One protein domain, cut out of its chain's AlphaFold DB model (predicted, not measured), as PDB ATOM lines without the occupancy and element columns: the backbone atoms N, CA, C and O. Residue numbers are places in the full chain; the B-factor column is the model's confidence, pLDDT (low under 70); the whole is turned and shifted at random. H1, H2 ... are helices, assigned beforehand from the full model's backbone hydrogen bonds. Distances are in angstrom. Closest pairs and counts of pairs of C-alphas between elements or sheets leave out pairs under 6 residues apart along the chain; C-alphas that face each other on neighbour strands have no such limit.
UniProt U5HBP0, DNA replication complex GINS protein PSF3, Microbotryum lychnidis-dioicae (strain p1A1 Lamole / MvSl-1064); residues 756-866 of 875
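Overview. This is residues 756 to 866 of the 875 residues of the protein "DNA replication complex GINS protein PSF3" of Microbotryum lychnidis-dioicae (strain p1A1 Lamole / MvSl-1064) (UniProt U5HBP0). Long helix H4 forms the core; H1, H3, H5 and long H6 pack on it, and residues 856 to 866 of H6 stick out. The printed part has 111 residues, six named helices, and is all helix. It is only just loose: radius of gyration of the C-alphas 16.3 A, spans 57 by 25 by 24 A.

Along the chain. H1 is residues 759 to 771, from (-33.406, -32.912, 23.054); H2 774 to 777; H3 784 to 791; H4 797 to 824, 40.9 A long; H5 831 to 836; and H6 841 to 866, 37.8 A long, to (-68.675, -41.659, -19.655).

Arrangement. H4 touches H1, closest C-alphas Ala 769 and Ser 807 at 5.2 A. Its residues 812 to 822 alone touch H6, closest C-alphas Ser 819 and Glu 851 at 4.6 A. Every O i to N i+4 pair is within hydrogen-bond range in H3, H5 and H6, but 7 of 9 in H1 and 19 of 24 in H4.

Size, cuts and confidence. No cut occurs; 18 residues, among them 822 to 832, have pLDDT under 70.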
ATOM      1  N   ALA A 756     -41.612 -29.799  23.998       89.81
ATOM      2  CA  ALA A 756     -41.859 -30.143  22.598       89.81
ATOM      3  C   ALA A 756     -40.603 -30.037  21.708       89.81
ATOM      4  O   ALA A 756     -40.406 -30.880  20.839       89.81
ATOM      5  N   TYR A 757     -39.707 -29.079  21.963       91.00
ATOM      6  CA  TYR A 757     -38.475 -28.858  21.185       91.00
ATOM      7  C   TYR A 757     -37.208 -29.322  21.933       91.00
ATOM      8  O   TYR A 757     -36.079 -29.183  21.451       91.00
ATOM      9  N   GLY A 758     -37.376 -29.928  23.112       89.94
ATOM     10  CA  GLY A 758     -36.289 -30.494  23.906       89.94
ATOM     11  C   GLY A 758     -35.542 -31.633  23.196       89.94
ATOM     12  O   GLY A 758     -36.055 -32.277  22.279       89.94
ATOM     13  N   ILE A 759     -34.319 -31.918  23.656       90.62
ATOM     14  CA  ILE A 759     -33.406 -32.912  23.054       90.62
ATOM     15  C   ILE A 759     -34.074 -34.291  22.894       90.62
ATOM     16  O   ILE A 759     -33.898 -34.947  21.871       90.62
ATOM     17  N   ARG A 760     -34.902 -34.719  23.861       92.38
ATOM     18  CA  ARG A 760     -35.648 -35.990  23.791       92.38
ATOM     19  C   ARG A 760     -36.559 -36.064  22.561       92.38
ATOM     20  O   ARG A 760     -36.613 -37.106  21.913       92.38
ATOM     21  N   THR A 761     -37.245 -34.972  22.236       92.56
ATOM     22  CA  THR A 761     -38.190 -34.906  21.114       92.56
ATOM     23  C   THR A 761     -37.452 -34.765  19.787       92.56
ATOM     24  O   THR A 761     -37.760 -35.500  18.852       92.56
ATOM     25  N   ARG A 762     -36.395 -33.938  19.727       92.12
ATOM     26  CA  ARG A 762     -35.482 -33.872  18.566       92.12
ATOM     27  C   ARG A 762     -34.885 -35.249  18.232       92.12
ATOM     28  O   ARG A 762     -34.909 -35.656  17.074       92.12
ATOM     29  N   ASN A 763     -34.460 -36.017  19.238       92.56
ATOM     30  CA  ASN A 763     -33.962 -37.386  19.053       92.56
ATOM     31  C   ASN A 763     -35.051 -38.366  18.573       92.56
ATOM     32  O   ASN A 763     -34.764 -39.232  17.751       92.56
ATOM     33  N   ALA A 764     -36.294 -38.239  19.051       92.81
ATOM     34  CA  ALA A 764     -37.408 -39.072  18.589       92.81
ATOM     35  C   ALA A 764     -37.766 -38.794  17.117       92.81
ATOM     36  O   ALA A 764     -37.957 -39.734  16.344       92.81
ATOM     37  N   LEU A 765     -37.781 -37.520  16.711       93.62
ATOM     38  CA  LEU A 765     -37.996 -37.105  15.320       93.62
ATOM     39  C   LEU A 765     -36.870 -37.596  14.399       93.62
ATOM     40  O   LEU A 765     -37.151 -38.114  13.321       93.62
ATOM     41  N   ALA A 766     -35.613 -37.500  14.846       92.25
ATOM     42  CA  ALA A 766     -34.452 -37.997  14.107       92.25
ATOM     43  C   ALA A 766     -34.413 -39.534  13.983       92.25
ATOM     44  O   ALA A 766     -33.857 -40.053  13.019       92.25
ATOM     45  N   ALA A 767     -34.996 -40.266  14.941       92.88
ATOM     46  CA  ALA A 767     -35.100 -41.724  14.886       92.88
ATOM     47  C   ALA A 767     -36.253 -42.201  13.985       92.88
ATOM     48  O   ALA A 767     -36.073 -43.132  13.204       92.88
ATOM     49  N   SER A 768     -37.438 -41.587  14.102       91.44
ATOM     50  CA  SER A 768     -38.606 -41.881  13.261       91.44
ATOM     51  C   SER A 768     -39.671 -40.785  13.405       91.44
ATOM     52  O   SER A 768     -40.563 -40.853  14.258       91.44
ATOM     53  N   ALA A 769     -39.602 -39.773  12.536       92.00
ATOM     54  CA  ALA A 769     -40.537 -38.647  12.520       92.00
ATOM     55  C   ALA A 769     -42.009 -39.081  12.387       92.00
ATOM     56  O   ALA A 769     -42.886 -38.493  13.019       92.00
ATOM     57  N   ASN A 770     -42.295 -40.125  11.605       89.44
ATOM     58  CA  ASN A 770     -43.662 -40.554  11.291       89.44
ATOM     59  C   ASN A 770     -44.377 -41.152  12.517       89.44
ATOM     60  O   ASN A 770     -45.571 -40.938  12.699       89.44
ATOM     61  N   SER A 771     -43.641 -41.805  13.425       87.50
ATOM     62  CA  SER A 771     -44.197 -42.338  14.682       87.50
ATOM     63  C   SER A 771     -44.446 -41.288  15.774       87.50
ATOM     64  O   SER A 771     -45.000 -41.622  16.820       87.50
ATOM     65  N   VAL A 772     -44.048 -40.026  15.573       89.44
ATOM     66  CA  VAL A 772     -44.293 -38.951  16.547       89.44
ATOM     67  C   VAL A 772     -45.663 -38.309  16.295       89.44
ATOM     68  O   VAL A 772     -45.977 -37.882  15.186       89.44
ATOM     69  N   ASN A 773     -46.487 -38.203  17.341       87.44
ATOM     70  CA  ASN A 773     -47.750 -37.462  17.296       87.44
ATOM     71  C   ASN A 773     -47.470 -35.963  17.505       87.44
ATOM     72  O   ASN A 773     -47.394 -35.492  18.641       87.44
ATOM     73  N   LEU A 774     -47.291 -35.229  16.403       90.44
ATOM     74  CA  LEU A 774     -46.962 -33.799  16.429       90.44
ATOM     75  C   LEU A 774     -48.086 -32.940  17.003       90.44
ATOM     76  O   LEU A 774     -47.807 -31.984  17.721       90.44
ATOM     77  N   LYS A 775     -49.351 -33.302  16.769       87.56
ATOM     78  CA  LYS A 775     -50.496 -32.569  17.321       87.56
ATOM     79  C   LYS A 775     -50.441 -32.481  18.845       87.56
ATOM     80  O   LYS A 775     -50.651 -31.407  19.392       87.56
ATOM     81  N   ASN A 776     -50.112 -33.582  19.521       86.62
ATOM     82  CA  ASN A 776     -49.990 -33.606  20.981       86.62
ATOM     83  C   ASN A 776     -48.783 -32.794  21.499       86.62
ATOM     84  O   ASN A 776     -48.771 -32.415  22.667       86.62
ATOM     85  N   LEU A 777     -47.773 -32.538  20.659       85.62
ATOM     86  CA  LEU A 777     -46.617 -31.690  20.984       85.62
ATOM     87  C   LEU A 777     -46.896 -30.204  20.704       85.62
ATOM     88  O   LEU A 777     -46.431 -29.346  21.447       85.62
ATOM     89  N   GLY A 778     -47.688 -29.904  19.672       79.31
ATOM     90  CA  GLY A 778     -48.112 -28.558  19.270       79.31
ATOM     91  C   GLY A 778     -49.256 -27.958  20.100       79.31
ATOM     92  O   GLY A 778     -49.982 -27.099  19.597       79.31
ATOM     93  N   GLY A 779     -49.452 -28.420  21.337       74.94
ATOM     94  CA  GLY A 779     -50.429 -27.868  22.277       74.94
ATOM     95  C   GLY A 779     -51.894 -27.997  21.837       74.94
ATOM     96  O   GLY A 779     -52.282 -28.945  21.158       74.94
ATOM     97  N   GLY A 780     -52.731 -27.043  22.259       62.94
ATOM     98  CA  GLY A 780     -54.190 -27.113  22.078       62.94
ATOM     99  C   GLY A 780     -54.665 -27.047  20.619       62.94
ATOM    100  O   GLY A 780     -55.679 -27.659  20.283       62.94
ATOM    101  N   GLY A 781     -53.931 -26.346  19.748       66.31
ATOM    102  CA  GLY A 781     -54.203 -26.293  18.303       66.31
ATOM    103  C   GLY A 781     -53.536 -27.419  17.499       66.31
ATOM    104  O   GLY A 781     -54.048 -27.839  16.455       66.31
ATOM    105  N   GLY A 782     -52.415 -27.948  18.002       81.88
ATOM    106  CA  GLY A 782     -51.519 -28.817  17.243       81.88
ATOM    107  C   GLY A 782     -50.703 -28.036  16.211       81.88
ATOM    108  O   GLY A 782     -50.730 -28.401  15.039       81.88
ATOM    109  N   SER A 783     -50.033 -26.969  16.657       89.06
ATOM    110  CA  SER A 783     -49.273 -26.003  15.838       89.06
ATOM    111  C   SER A 783     -47.755 -26.122  16.068       89.06
ATOM    112  O   SER A 783     -47.074 -25.136  16.355       89.06
ATOM    113  N   PHE A 784     -47.224 -27.342  16.004       92.12
ATOM    114  CA  PHE A 784     -45.829 -27.685  16.296       92.12
ATOM    115  C   PHE A 784     -44.835 -27.044  15.317       92.12
ATOM    116  O   PHE A 784     -43.818 -26.517  15.762       92.12
ATOM    117  N   TYR A 785     -45.108 -27.033  14.007       91.69
ATOM    118  CA  TYR A 785     -44.187 -26.377  13.064       91.69
ATOM    119  C   TYR A 785     -44.217 -24.849  13.212       91.69
ATOM    120  O   TYR A 785     -43.163 -24.239  13.367       91.69
ATOM    121  N   ALA A 786     -45.405 -24.231  13.260       89.25
ATOM    122  CA  ALA A 786     -45.550 -22.776  13.385       89.25
ATOM    123  C   ALA A 786     -44.887 -22.221  14.664       89.25
ATOM    124  O   ALA A 786     -44.032 -21.338  14.590       89.25
ATOM    125  N   VAL A 787     -45.201 -22.792  15.835       89.38
ATOM    126  CA  VAL A 787     -44.558 -22.401  17.105       89.38
ATOM    127  C   VAL A 787     -43.068 -22.770  17.100       89.38
ATOM    128  O   VAL A 787     -42.244 -22.015  17.615       89.38
ATOM    129  N   GLY A 788     -42.696 -23.892  16.478       89.69
ATOM    130  CA  GLY A 788     -41.308 -24.323  16.332       89.69
ATOM    131  C   GLY A 788     -40.443 -23.336  15.549       89.69
ATOM    132  O   GLY A 788     -39.328 -23.049  15.980       89.69
ATOM    133  N   HIS A 789     -40.946 -22.771  14.447       87.06
ATOM    134  CA  HIS A 789     -40.222 -21.761  13.673       87.06
ATOM    135  C   HIS A 789     -40.048 -20.454  14.462       87.06
ATOM    136  O   HIS A 789     -38.935 -19.926  14.486       87.06
ATOM    137  N   LYS A 790     -41.094 -19.980  15.162       85.50
ATOM    138  CA  LYS A 790     -41.067 -18.740  15.970       85.50
ATOM    139  C   LYS A 790     -40.188 -18.835  17.222       85.50
ATOM    140  O   LYS A 790     -39.558 -17.858  17.613       85.50
ATOM    141  N   ILE A 791     -40.096 -20.010  17.846       85.50
ATOM    142  CA  ILE A 791     -39.151 -20.248  18.953       85.50
ATOM    143  C   ILE A 791     -37.740 -20.508  18.410       85.50
ATOM    144  O   ILE A 791     -36.759 -20.037  18.982       85.50
ATOM    145  N   GLY A 792     -37.622 -21.201  17.276       83.44
ATOM    146  CA  GLY A 792     -36.356 -21.484  16.599       83.44
ATOM    147  C   GLY A 792     -35.694 -20.277  15.924       83.44
ATOM    148  O   GLY A 792     -34.598 -20.426  15.390       83.44
ATOM    149  N   SER A 793     -36.312 -19.094  15.901       76.19
ATOM    150  CA  SER A 793     -35.619 -17.834  15.583       76.19
ATOM    151  C   SER A 793     -34.920 -17.208  16.797       76.19
ATOM    152  O   SER A 793     -34.092 -16.323  16.615       76.19
ATOM    153  N   ILE A 794     -35.229 -17.678  18.014       76.50
ATOM    154  CA  ILE A 794     -34.756 -17.116  19.292       76.50
ATOM    155  C   ILE A 794     -33.833 -18.103  20.030       76.50
ATOM    156  O   ILE A 794     -32.771 -17.725  20.521       76.50
ATOM    157  N   ILE A 795     -34.197 -19.391  20.087       74.62
ATOM    158  CA  ILE A 795     -33.508 -20.415  20.889       74.62
ATOM    159  C   ILE A 795     -32.925 -21.515  19.989       74.62
ATOM    160  O   ILE A 795     -33.653 -22.123  19.212       74.62
ATOM    161  N   GLU A 796     -31.626 -21.818  20.133       65.94
ATOM    162  CA  GLU A 796     -30.920 -22.952  19.487       65.94
ATOM    163  C   GLU A 796     -31.228 -23.166  17.983       65.94
ATOM    164  O   GLU A 796     -31.303 -24.307  17.513       65.94
ATOM    165  N   GLY A 797     -31.404 -22.073  17.228       67.12
ATOM    166  CA  GLY A 797     -32.081 -22.070  15.927       67.12
ATOM    167  C   GLY A 797     -31.704 -23.209  14.982       67.12
ATOM    168  O   GLY A 797     -32.544 -24.065  14.714       67.12
ATOM    169  N   ASP A 798     -30.444 -23.296  14.547       79.81
ATOM    170  CA  ASP A 798     -29.953 -24.322  13.610       79.81
ATOM    171  C   ASP A 798     -30.387 -25.756  13.971       79.81
ATOM    172  O   ASP A 798     -30.709 -26.560  13.094       79.81
ATOM    173  N   ALA A 799     -30.420 -26.090  15.265       86.12
ATOM    174  CA  ALA A 799     -30.730 -27.431  15.755       86.12
ATOM    175  C   ALA A 799     -32.235 -27.686  15.960       86.12
ATOM    176  O   ALA A 799     -32.639 -28.849  16.039       86.12
ATOM    177  N   ILE A 800     -33.059 -26.639  16.060       89.12
ATOM    178  CA  ILE A 800     -34.527 -26.747  16.049       89.12
ATOM    179  C   ILE A 800     -35.026 -26.718  14.605       89.12
ATOM    180  O   ILE A 800     -35.683 -27.667  14.184       89.12
ATOM    181  N   GLN A 801     -34.645 -25.700  13.827       89.25
ATOM    182  CA  GLN A 801     -35.043 -25.518  12.427       89.25
ATOM    183  C   GLN A 801     -34.730 -26.774  11.599       89.25
ATOM    184  O   GLN A 801     -35.623 -27.310  10.948       89.25
ATOM    185  N   LYS A 802     -33.520 -27.346  11.727       90.12
ATOM    186  CA  LYS A 802     -33.159 -28.607  11.054       90.12
ATOM    187  C   LYS A 802     -34.059 -29.787  11.449       90.12
ATOM    188  O   LYS A 802     -34.367 -30.623  10.605       90.12
ATOM    189  N   ALA A 803     -34.482 -29.877  12.711       91.19
ATOM    190  CA  ALA A 803     -35.369 -30.950  13.166       91.19
ATOM    191  C   ALA A 803     -36.804 -30.783  12.629       91.19
ATOM    192  O   ALA A 803     -37.457 -31.787  12.336       91.19
ATOM    193  N   LEU A 804     -37.277 -29.544  12.456       93.00
ATOM    194  CA  LEU A 804     -38.540 -29.235  11.773       93.00
ATOM    195  C   LEU A 804     -38.445 -29.600  10.282       93.00
ATOM    196  O   LEU A 804     -39.262 -30.379   9.796       93.00
ATOM    197  N   ASP A 805     -37.397 -29.140   9.592       92.56
ATOM    198  CA  ASP A 805     -37.105 -29.449   8.184       92.56
ATOM    199  C   ASP A 805     -37.057 -30.965   7.915       92.56
ATOM    200  O   ASP A 805     -37.776 -31.474   7.051       92.56
ATOM    201  N   ASP A 806     -36.227 -31.706   8.658       93.12
ATOM    202  CA  ASP A 806     -36.039 -33.151   8.467       93.12
ATOM    203  C   ASP A 806     -37.335 -33.930   8.740       93.12
ATOM    204  O   ASP A 806     -37.673 -34.858   7.997       93.12
ATOM    205  N   SER A 807     -38.082 -33.560   9.789       93.94
ATOM    206  CA  SER A 807     -39.336 -34.239  10.136       93.94
ATOM    207  C   SER A 807     -40.440 -33.955   9.119       93.94
ATOM    208  O   SER A 807     -41.046 -34.909   8.626       93.94
ATOM    209  N   PHE A 808     -40.624 -32.701   8.700       95.00
ATOM    210  CA  PHE A 808     -41.592 -32.320   7.671       95.00
ATOM    211  C   PHE A 808     -41.289 -32.994   6.324       95.00
ATOM    212  O   PHE A 808     -42.157 -33.651   5.743       95.00
ATOM    213  N   ARG A 809     -40.032 -32.947   5.857       93.88
ATOM    214  CA  ARG A 809     -39.585 -33.588   4.597       93.88
ATOM    215  C   ARG A 809     -39.718 -35.114   4.606       93.88
ATOM    216  O   ARG A 809     -39.822 -35.731   3.540       93.88
ATOM    217  N   THR A 810     -39.706 -35.730   5.786       93.06
ATOM    218  CA  THR A 810     -39.937 -37.172   5.950       93.06
ATOM    219  C   THR A 810     -41.435 -37.486   5.943       93.06
ATOM    220  O   THR A 810     -41.878 -38.336   5.166       93.06
ATOM    221  N   ARG A 811     -42.221 -36.754   6.742       94.12
ATOM    222  CA  ARG A 811     -43.656 -36.994   6.966       94.12
ATOM    223  C   ARG A 811     -44.535 -36.607   5.781       94.12
ATOM    224  O   ARG A 811     -45.495 -37.321   5.496       94.12
ATOM    225  N   VAL A 812     -44.189 -35.557   5.026       94.19
ATOM    226  CA  VAL A 812     -44.981 -35.078   3.873       94.19
ATOM    227  C   VAL A 812     -45.240 -36.167   2.824       94.19
ATOM    228  O   VAL A 812     -46.283 -36.166   2.177       94.19
ATOM    229  N   LYS A 813     -44.338 -37.148   2.694       91.62
ATOM    230  CA  LYS A 813     -44.501 -38.297   1.788       91.62
ATOM    231  C   LYS A 813     -45.684 -39.175   2.195       91.62
ATOM    232  O   LYS A 813     -46.514 -39.494   1.352       91.62
ATOM    233  N   GLU A 814     -45.776 -39.524   3.478       89.75
ATOM    234  CA  GLU A 814     -46.875 -40.329   4.021       89.75
ATOM    235  C   GLU A 814     -48.177 -39.519   4.076       89.75
ATOM    236  O   GLU A 814     -49.231 -40.030   3.715       89.75
ATOM    237  N   VAL A 815     -48.104 -38.229   4.425       92.44
ATOM    238  CA  VAL A 815     -49.259 -37.313   4.387       92.44
ATOM    239  C   VAL A 815     -49.879 -37.251   2.988       92.44
ATOM    240  O   VAL A 815     -51.097 -37.387   2.849       92.44
ATOM    241  N   MET A 816     -49.055 -37.100   1.947       91.44
ATOM    242  CA  MET A 816     -49.532 -37.085   0.564       91.44
ATOM    243  C   MET A 816     -50.043 -38.457   0.114       91.44
ATOM    244  O   MET A 816     -51.128 -38.511  -0.460       91.44
ATOM    245  N   ASP A 817     -49.338 -39.552   0.407       90.06
ATOM    246  CA  ASP A 817     -49.772 -40.918   0.070       90.06
ATOM    247  C   ASP A 817     -51.154 -41.244   0.668       90.06
ATOM    248  O   ASP A 817     -52.103 -41.550  -0.059       90.06
ATOM    249  N   GLN A 818     -51.324 -41.029   1.978       87.94
ATOM    250  CA  GLN A 818     -52.601 -41.234   2.663       87.94
ATOM    251  C   GLN A 818     -53.715 -40.350   2.077       87.94
ATOM    252  O   GLN A 818     -54.830 -40.836   1.880       87.94
ATOM    253  N   SER A 819     -53.424 -39.093   1.704       90.00
ATOM    254  CA  SER A 819     -54.409 -38.195   1.073       90.00
ATOM    255  C   SER A 819     -54.963 -38.733  -0.259       90.00
ATOM    256  O   SER A 819     -56.138 -38.530  -0.579       90.00
ATOM    257  N   GLN A 820     -54.149 -39.475  -1.024       86.44
ATOM    258  CA  GLN A 820     -54.567 -40.097  -2.286       86.44
ATOM    259  C   GLN A 820     -55.362 -41.397  -2.077       86.44
ATOM    260  O   GLN A 820     -56.021 -41.874  -3.009       86.44
ATOM    261  N   HIS A 821     -55.377 -41.938  -0.857       75.25
ATOM    262  CA  HIS A 821     -56.006 -43.217  -0.523       75.25
ATOM    263  C   HIS A 821     -57.197 -43.125   0.449       75.25
ATOM    264  O   HIS A 821     -57.933 -44.104   0.582       75.25
ATOM    265  N   THR A 822     -57.509 -41.943   0.999       66.75
ATOM    266  CA  THR A 822     -58.666 -41.681   1.889       66.75
ATOM    267  C   THR A 822     -60.008 -42.231   1.382       66.75
ATOM    268  O   THR A 822     -60.857 -42.625   2.174       66.75
ATOM    269  N   SER A 823     -60.215 -42.304   0.062       57.75
ATOM    270  CA  SER A 823     -61.456 -42.816  -0.546       57.75
ATOM    271  C   SER A 823     -61.646 -44.340  -0.463       57.75
ATOM    272  O   SER A 823     -62.708 -44.823  -0.852       57.75
ATOM    273  N   ALA A 824     -60.655 -45.102   0.011       52.19
ATOM    274  CA  ALA A 824     -60.796 -46.543   0.230       52.19
ATOM    275  C   ALA A 824     -61.610 -46.866   1.502       52.19
ATOM    276  O   ALA A 824     -62.387 -47.823   1.515       52.19
ATOM    277  N   ASP A 825     -61.485 -46.043   2.548       47.53
ATOM    278  CA  ASP A 825     -62.158 -46.244   3.832       47.53
ATOM    279  C   ASP A 825     -63.587 -45.675   3.806       47.53
ATOM    280  O   ASP A 825     -63.855 -44.521   4.146       47.53
ATOM    281  N   SER A 826     -64.545 -46.515   3.408       44.94
ATOM    282  CA  SER A 826     -65.979 -46.181   3.364       44.94
ATOM    283  C   SER A 826     -66.632 -46.129   4.760       44.94
ATOM    284  O   SER A 826     -67.598 -46.841   5.040       44.94
ATOM    285  N   GLY A 827     -66.124 -45.280   5.658       44.97
ATOM    286  CA  GLY A 827     -66.689 -45.066   6.991       44.97
ATOM    287  C   GLY A 827     -65.994 -43.954   7.780       44.97
ATOM    288  O   GLY A 827     -64.770 -43.869   7.809       44.97
ATOM    289  N   GLY A 828     -66.778 -43.126   8.481       45.00
ATOM    290  CA  GLY A 828     -66.314 -41.947   9.239       45.00
ATOM    291  C   GLY A 828     -65.502 -42.231  10.514       45.00
ATOM    292  O   GLY A 828     -65.564 -41.449  11.455       45.00
ATOM    293  N   GLU A 829     -64.790 -43.357  10.569       50.31
ATOM    294  CA  GLU A 829     -63.913 -43.768  11.676       50.31
ATOM    295  C   GLU A 829     -62.700 -44.595  11.175       50.31
ATOM    296  O   GLU A 829     -62.057 -45.326  11.941       50.31
ATOM    297  N   GLY A 830     -62.406 -44.499   9.870       60.78
ATOM    298  CA  GLY A 830     -61.330 -45.213   9.178       60.78
ATOM    299  C   GLY A 830     -59.911 -44.811   9.598       60.78
ATOM    300  O   GLY A 830     -59.697 -43.848  10.344       60.78
ATOM    301  N   ALA A 831     -58.926 -45.554   9.098       62.03
ATOM    302  CA  ALA A 831     -57.505 -45.343   9.357       62.03
ATOM    303  C   ALA A 831     -57.048 -43.946   8.910       62.03
ATOM    304  O   ALA A 831     -56.412 -43.243   9.691       62.03
ATOM    305  N   ALA A 832     -57.464 -43.494   7.721       68.06
ATOM    306  CA  ALA A 832     -57.116 -42.169   7.202       68.06
ATOM    307  C   ALA A 832     -57.645 -41.014   8.083       68.06
ATOM    308  O   ALA A 832     -56.974 -39.995   8.251       68.06
ATOM    309  N   TYR A 833     -58.813 -41.180   8.718       72.50
ATOM    310  CA  TYR A 833     -59.346 -40.191   9.666       72.50
ATOM    311  C   TYR A 833     -58.541 -40.165  10.975       72.50
ATOM    312  O   TYR A 833     -58.229 -39.091  11.489       72.50
ATOM    313  N   LYS A 834     -58.141 -41.335  11.488       75.88
ATOM    314  CA  LYS A 834     -57.287 -41.462  12.685       75.88
ATOM    315  C   LYS A 834     -55.867 -40.936  12.445       75.88
ATOM    316  O   LYS A 834     -55.316 -40.279  13.322       75.88
ATOM    317  N   PHE A 835     -55.322 -41.153  11.249       83.81
ATOM    318  CA  PHE A 835     -54.071 -40.558  10.778       83.81
ATOM    319  C   PHE A 835     -54.170 -39.025  10.754       83.81
ATOM    320  O   PHE A 835     -53.429 -38.352  11.467       83.81
ATOM    321  N   CYS A 836     -55.166 -38.474  10.047       83.50
ATOM    322  CA  CYS A 836     -55.431 -37.033   9.975       83.50
ATOM    323  C   CYS A 836     -55.638 -36.388  11.365       83.50
ATOM    324  O   CYS A 836     -55.172 -35.274  11.618       83.50
ATOM    325  N   GLN A 837     -56.254 -37.105  12.315       80.81
ATOM    326  CA  GLN A 837     -56.391 -36.648  13.701       80.81
ATOM    327  C   GLN A 837     -55.067 -36.503  14.471       80.81
ATOM    328  O   GLN A 837     -55.087 -35.792  15.479       80.81
ATOM    329  N   GLY A 838     -53.971 -37.146  14.051       83.62
ATOM    330  CA  GLY A 838     -52.636 -37.055  14.669       83.62
ATOM    331  C   GLY A 838     -51.663 -36.080  13.989       83.62
ATOM    332  O   GLY A 838     -50.566 -35.858  14.504       83.62
ATOM    333  N   LEU A 839     -52.056 -35.499  12.850       90.38
ATOM    334  CA  LEU A 839     -51.253 -34.538  12.090       90.38
ATOM    335  C   LEU A 839     -51.210 -33.156  12.753       90.38
ATOM    336  O   LEU A 839     -52.195 -32.713  13.355       90.38
ATOM    337  N   ASP A 840     -50.090 -32.461  12.562       92.44
ATOM    338  CA  ASP A 840     -49.954 -31.016  12.790       92.44
ATOM    339  C   ASP A 840     -50.945 -30.204  11.922       92.44
ATOM    340  O   ASP A 840     -51.450 -30.713  10.923       92.44
ATOM    341  N   GLY A 841     -51.238 -28.949  12.274       88.00
ATOM    342  CA  GLY A 841     -52.044 -28.032  11.459       88.00
ATOM    343  C   GLY A 841     -51.593 -27.919   9.992       88.00
ATOM    344  O   GLY A 841     -52.426 -28.082   9.098       88.00
ATOM    345  N   TRP A 842     -50.296 -27.730   9.731       89.62
ATOM    346  CA  TRP A 842     -49.737 -27.621   8.372       89.62
ATOM    347  C   TRP A 842     -49.879 -28.939   7.594       89.62
ATOM    348  O   TRP A 842     -50.317 -28.966   6.444       89.62
ATOM    349  N   GLU A 843     -49.577 -30.065   8.242       92.31
ATOM    350  CA  GLU A 843     -49.745 -31.404   7.656       92.31
ATOM    351  C   GLU A 843     -51.214 -31.726   7.366       92.31
ATOM    352  O   GLU A 843     -51.533 -32.332   6.346       92.31
ATOM    353  N   ARG A 844     -52.126 -31.292   8.240       90.00
ATOM    354  CA  ARG A 844     -53.575 -31.463   8.093       90.00
ATOM    355  C   ARG A 844     -54.125 -30.628   6.936       90.00
ATOM    356  O   ARG A 844     -54.984 -31.114   6.205       90.00
ATOM    357  N   GLN A 845     -53.611 -29.415   6.731       89.38
ATOM    358  CA  GLN A 845     -53.945 -28.576   5.578       89.38
ATOM    359  C   GLN A 845     -53.499 -29.234   4.262       89.38
ATOM    360  O   GLN A 845     -54.304 -29.351   3.338       89.38
ATOM    361  N   LEU A 846     -52.263 -29.747   4.203       91.94
ATOM    362  CA  LEU A 846     -51.759 -30.500   3.046       91.94
ATOM    363  C   LEU A 846     -52.550 -31.793   2.798       91.94
ATOM    364  O   LEU A 846     -52.902 -32.078   1.655       91.94
ATOM    365  N   PHE A 847     -52.890 -32.541   3.853       91.94
ATOM    366  CA  PHE A 847     -53.723 -33.741   3.754       91.94
ATOM    367  C   PHE A 847     -55.089 -33.435   3.129       91.94
ATOM    368  O   PHE A 847     -55.506 -34.117   2.194       91.94
ATOM    369  N   LEU A 848     -55.781 -32.400   3.618       89.69
ATOM    370  CA  LEU A 848     -57.103 -32.006   3.122       89.69
ATOM    371  C   LEU A 848     -57.045 -31.496   1.675       89.69
ATOM    372  O   LEU A 848     -57.918 -31.837   0.876       89.69
ATOM    373  N   LEU A 849     -56.004 -30.739   1.311       91.69
ATOM    374  CA  LEU A 849     -55.786 -30.273  -0.060       91.69
ATOM    375  C   LEU A 849     -55.497 -31.440  -1.021       91.69
ATOM    376  O   LEU A 849     -56.083 -31.510  -2.102       91.69
ATOM    377  N   GLY A 850     -54.649 -32.388  -0.612       92.00
ATOM    378  CA  GLY A 850     -54.362 -33.606  -1.371       92.00
ATOM    379  C   GLY A 850     -55.596 -34.496  -1.541       92.00
ATOM    380  O   GLY A 850     -55.859 -34.981  -2.643       92.00
ATOM    381  N   GLU A 851     -56.403 -34.650  -0.486       89.31
ATOM    382  CA  GLU A 851     -57.658 -35.406  -0.519       89.31
ATOM    383  C   GLU A 851     -58.684 -34.755  -1.461       89.31
ATOM    384  O   GLU A 851     -59.350 -35.447  -2.237       89.31
ATOM    385  N   GLN A 852     -58.802 -33.424  -1.422       88.56
ATOM    386  CA  GLN A 852     -59.695 -32.661  -2.291       88.56
ATOM    387  C   GLN A 852     -59.260 -32.743  -3.759       88.56
ATOM    388  O   GLN A 852     -60.075 -33.102  -4.610       88.56
ATOM    389  N   SER A 853     -57.973 -32.540  -4.049       92.00
ATOM    390  CA  SER A 853     -57.415 -32.710  -5.398       92.00
ATOM    391  C   SER A 853     -57.658 -34.126  -5.939       92.00
ATOM    392  O   SER A 853     -58.084 -34.305  -7.082       92.00
ATOM    393  N   ALA A 854     -57.509 -35.151  -5.092       87.12
ATOM    394  CA  ALA A 854     -57.809 -36.530  -5.459       87.12
ATOM    395  C   ALA A 854     -59.308 -36.756  -5.742       87.12
ATOM    396  O   ALA A 854     -59.665 -37.537  -6.629       87.12
ATOM    397  N   LYS A 855     -60.222 -36.119  -4.993       86.94
ATOM    398  CA  LYS A 855     -61.677 -36.182  -5.251       86.94
ATOM    399  C   LYS A 855     -62.020 -35.542  -6.597       86.94
ATOM    400  O   LYS A 855     -62.696 -36.174  -7.408       86.94
ATOM    401  N   GLU A 856     -61.512 -34.341  -6.852       87.81
ATOM    402  CA  GLU A 856     -61.728 -33.587  -8.093       87.81
ATOM    403  C   GLU A 856     -61.179 -34.331  -9.314       87.81
ATOM    404  O   GLU A 856     -61.887 -34.505 -10.309       87.81
ATOM    405  N   MET A 857     -59.962 -34.875  -9.217       87.44
ATOM    406  CA  MET A 857     -59.354 -35.667 -10.287       87.44
ATOM    407  C   MET A 857     -60.171 -36.931 -10.599       87.44
ATOM    408  O   MET A 857     -60.418 -37.230 -11.770       87.44
ATOM    409  N   ARG A 858     -60.655 -37.657  -9.578       84.00
ATOM    410  CA  ARG A 858     -61.531 -38.829  -9.780       84.00
ATOM    411  C   ARG A 858     -62.878 -38.442 -10.403       84.00
ATOM    412  O   ARG A 858     -63.344 -39.151 -11.293       84.00
ATOM    413  N   ALA A 859     -63.477 -37.320  -9.996       84.94
ATOM    414  CA  ALA A 859     -64.718 -36.815 -10.589       84.94
ATOM    415  C   ALA A 859     -64.534 -36.453 -12.076       84.94
ATOM    416  O   ALA A 859     -65.329 -36.868 -12.921       84.94
ATOM    417  N   TRP A 860     -63.441 -35.768 -12.422       83.69
ATOM    418  CA  TRP A 860     -63.085 -35.445 -13.808       83.69
ATOM    419  C   TRP A 860     -62.851 -36.697 -14.666       83.69
ATOM    420  O   TRP A 860     -63.345 -36.781 -15.795       83.69
ATOM    421  N   PHE A 861     -62.156 -37.706 -14.129       82.88
ATOM    422  CA  PHE A 861     -61.980 -38.990 -14.814       82.88
ATOM    423  C   PHE A 861     -63.302 -39.744 -15.013       82.88
ATOM    424  O   PHE A 861     -63.475 -40.352 -16.068       82.88
ATOM    425  N   ALA A 862     -64.250 -39.677 -14.072       78.88
ATOM    426  CA  ALA A 862     -65.573 -40.282 -14.244       78.88
ATOM    427  C   ALA A 862     -66.338 -39.650 -15.426       78.88
ATOM    428  O   ALA A 862     -66.799 -40.370 -16.315       78.88
ATOM    429  N   VAL A 863     -66.373 -38.314 -15.505       77.06
ATOM    430  CA  VAL A 863     -67.003 -37.572 -16.618       77.06
ATOM    431  C   VAL A 863     -66.340 -37.900 -17.969       77.06
ATOM    432  O   VAL A 863     -67.026 -38.097 -18.978       77.06
ATOM    433  N   LYS A 864     -65.007 -38.044 -18.007       62.28
ATOM    434  CA  LYS A 864     -64.293 -38.491 -19.219       62.28
ATOM    435  C   LYS A 864     -64.519 -39.964 -19.570       62.28
ATOM    436  O   LYS A 864     -64.596 -40.296 -20.748       62.28
ATOM    437  N   GLY A 865     -64.662 -40.848 -18.584       55.94
ATOM    438  CA  GLY A 865     -64.974 -42.262 -18.817       55.94
ATOM    439  C   GLY A 865     -66.342 -42.452 -19.478       55.94
ATOM    440  O   GLY A 865     -66.487 -43.258 -20.398       55.94
ATOM    441  N   MET A 866     -67.331 -41.651 -19.068       50.91
ATOM    442  CA  MET A 866     -68.675 -41.659 -19.655       50.91
ATOM    443  C   MET A 866     -68.677 -41.163 -21.110       50.91
ATOM    444  O   MET A 866     -69.327 -41.772 -21.954       50.91
TER     445      MET A 866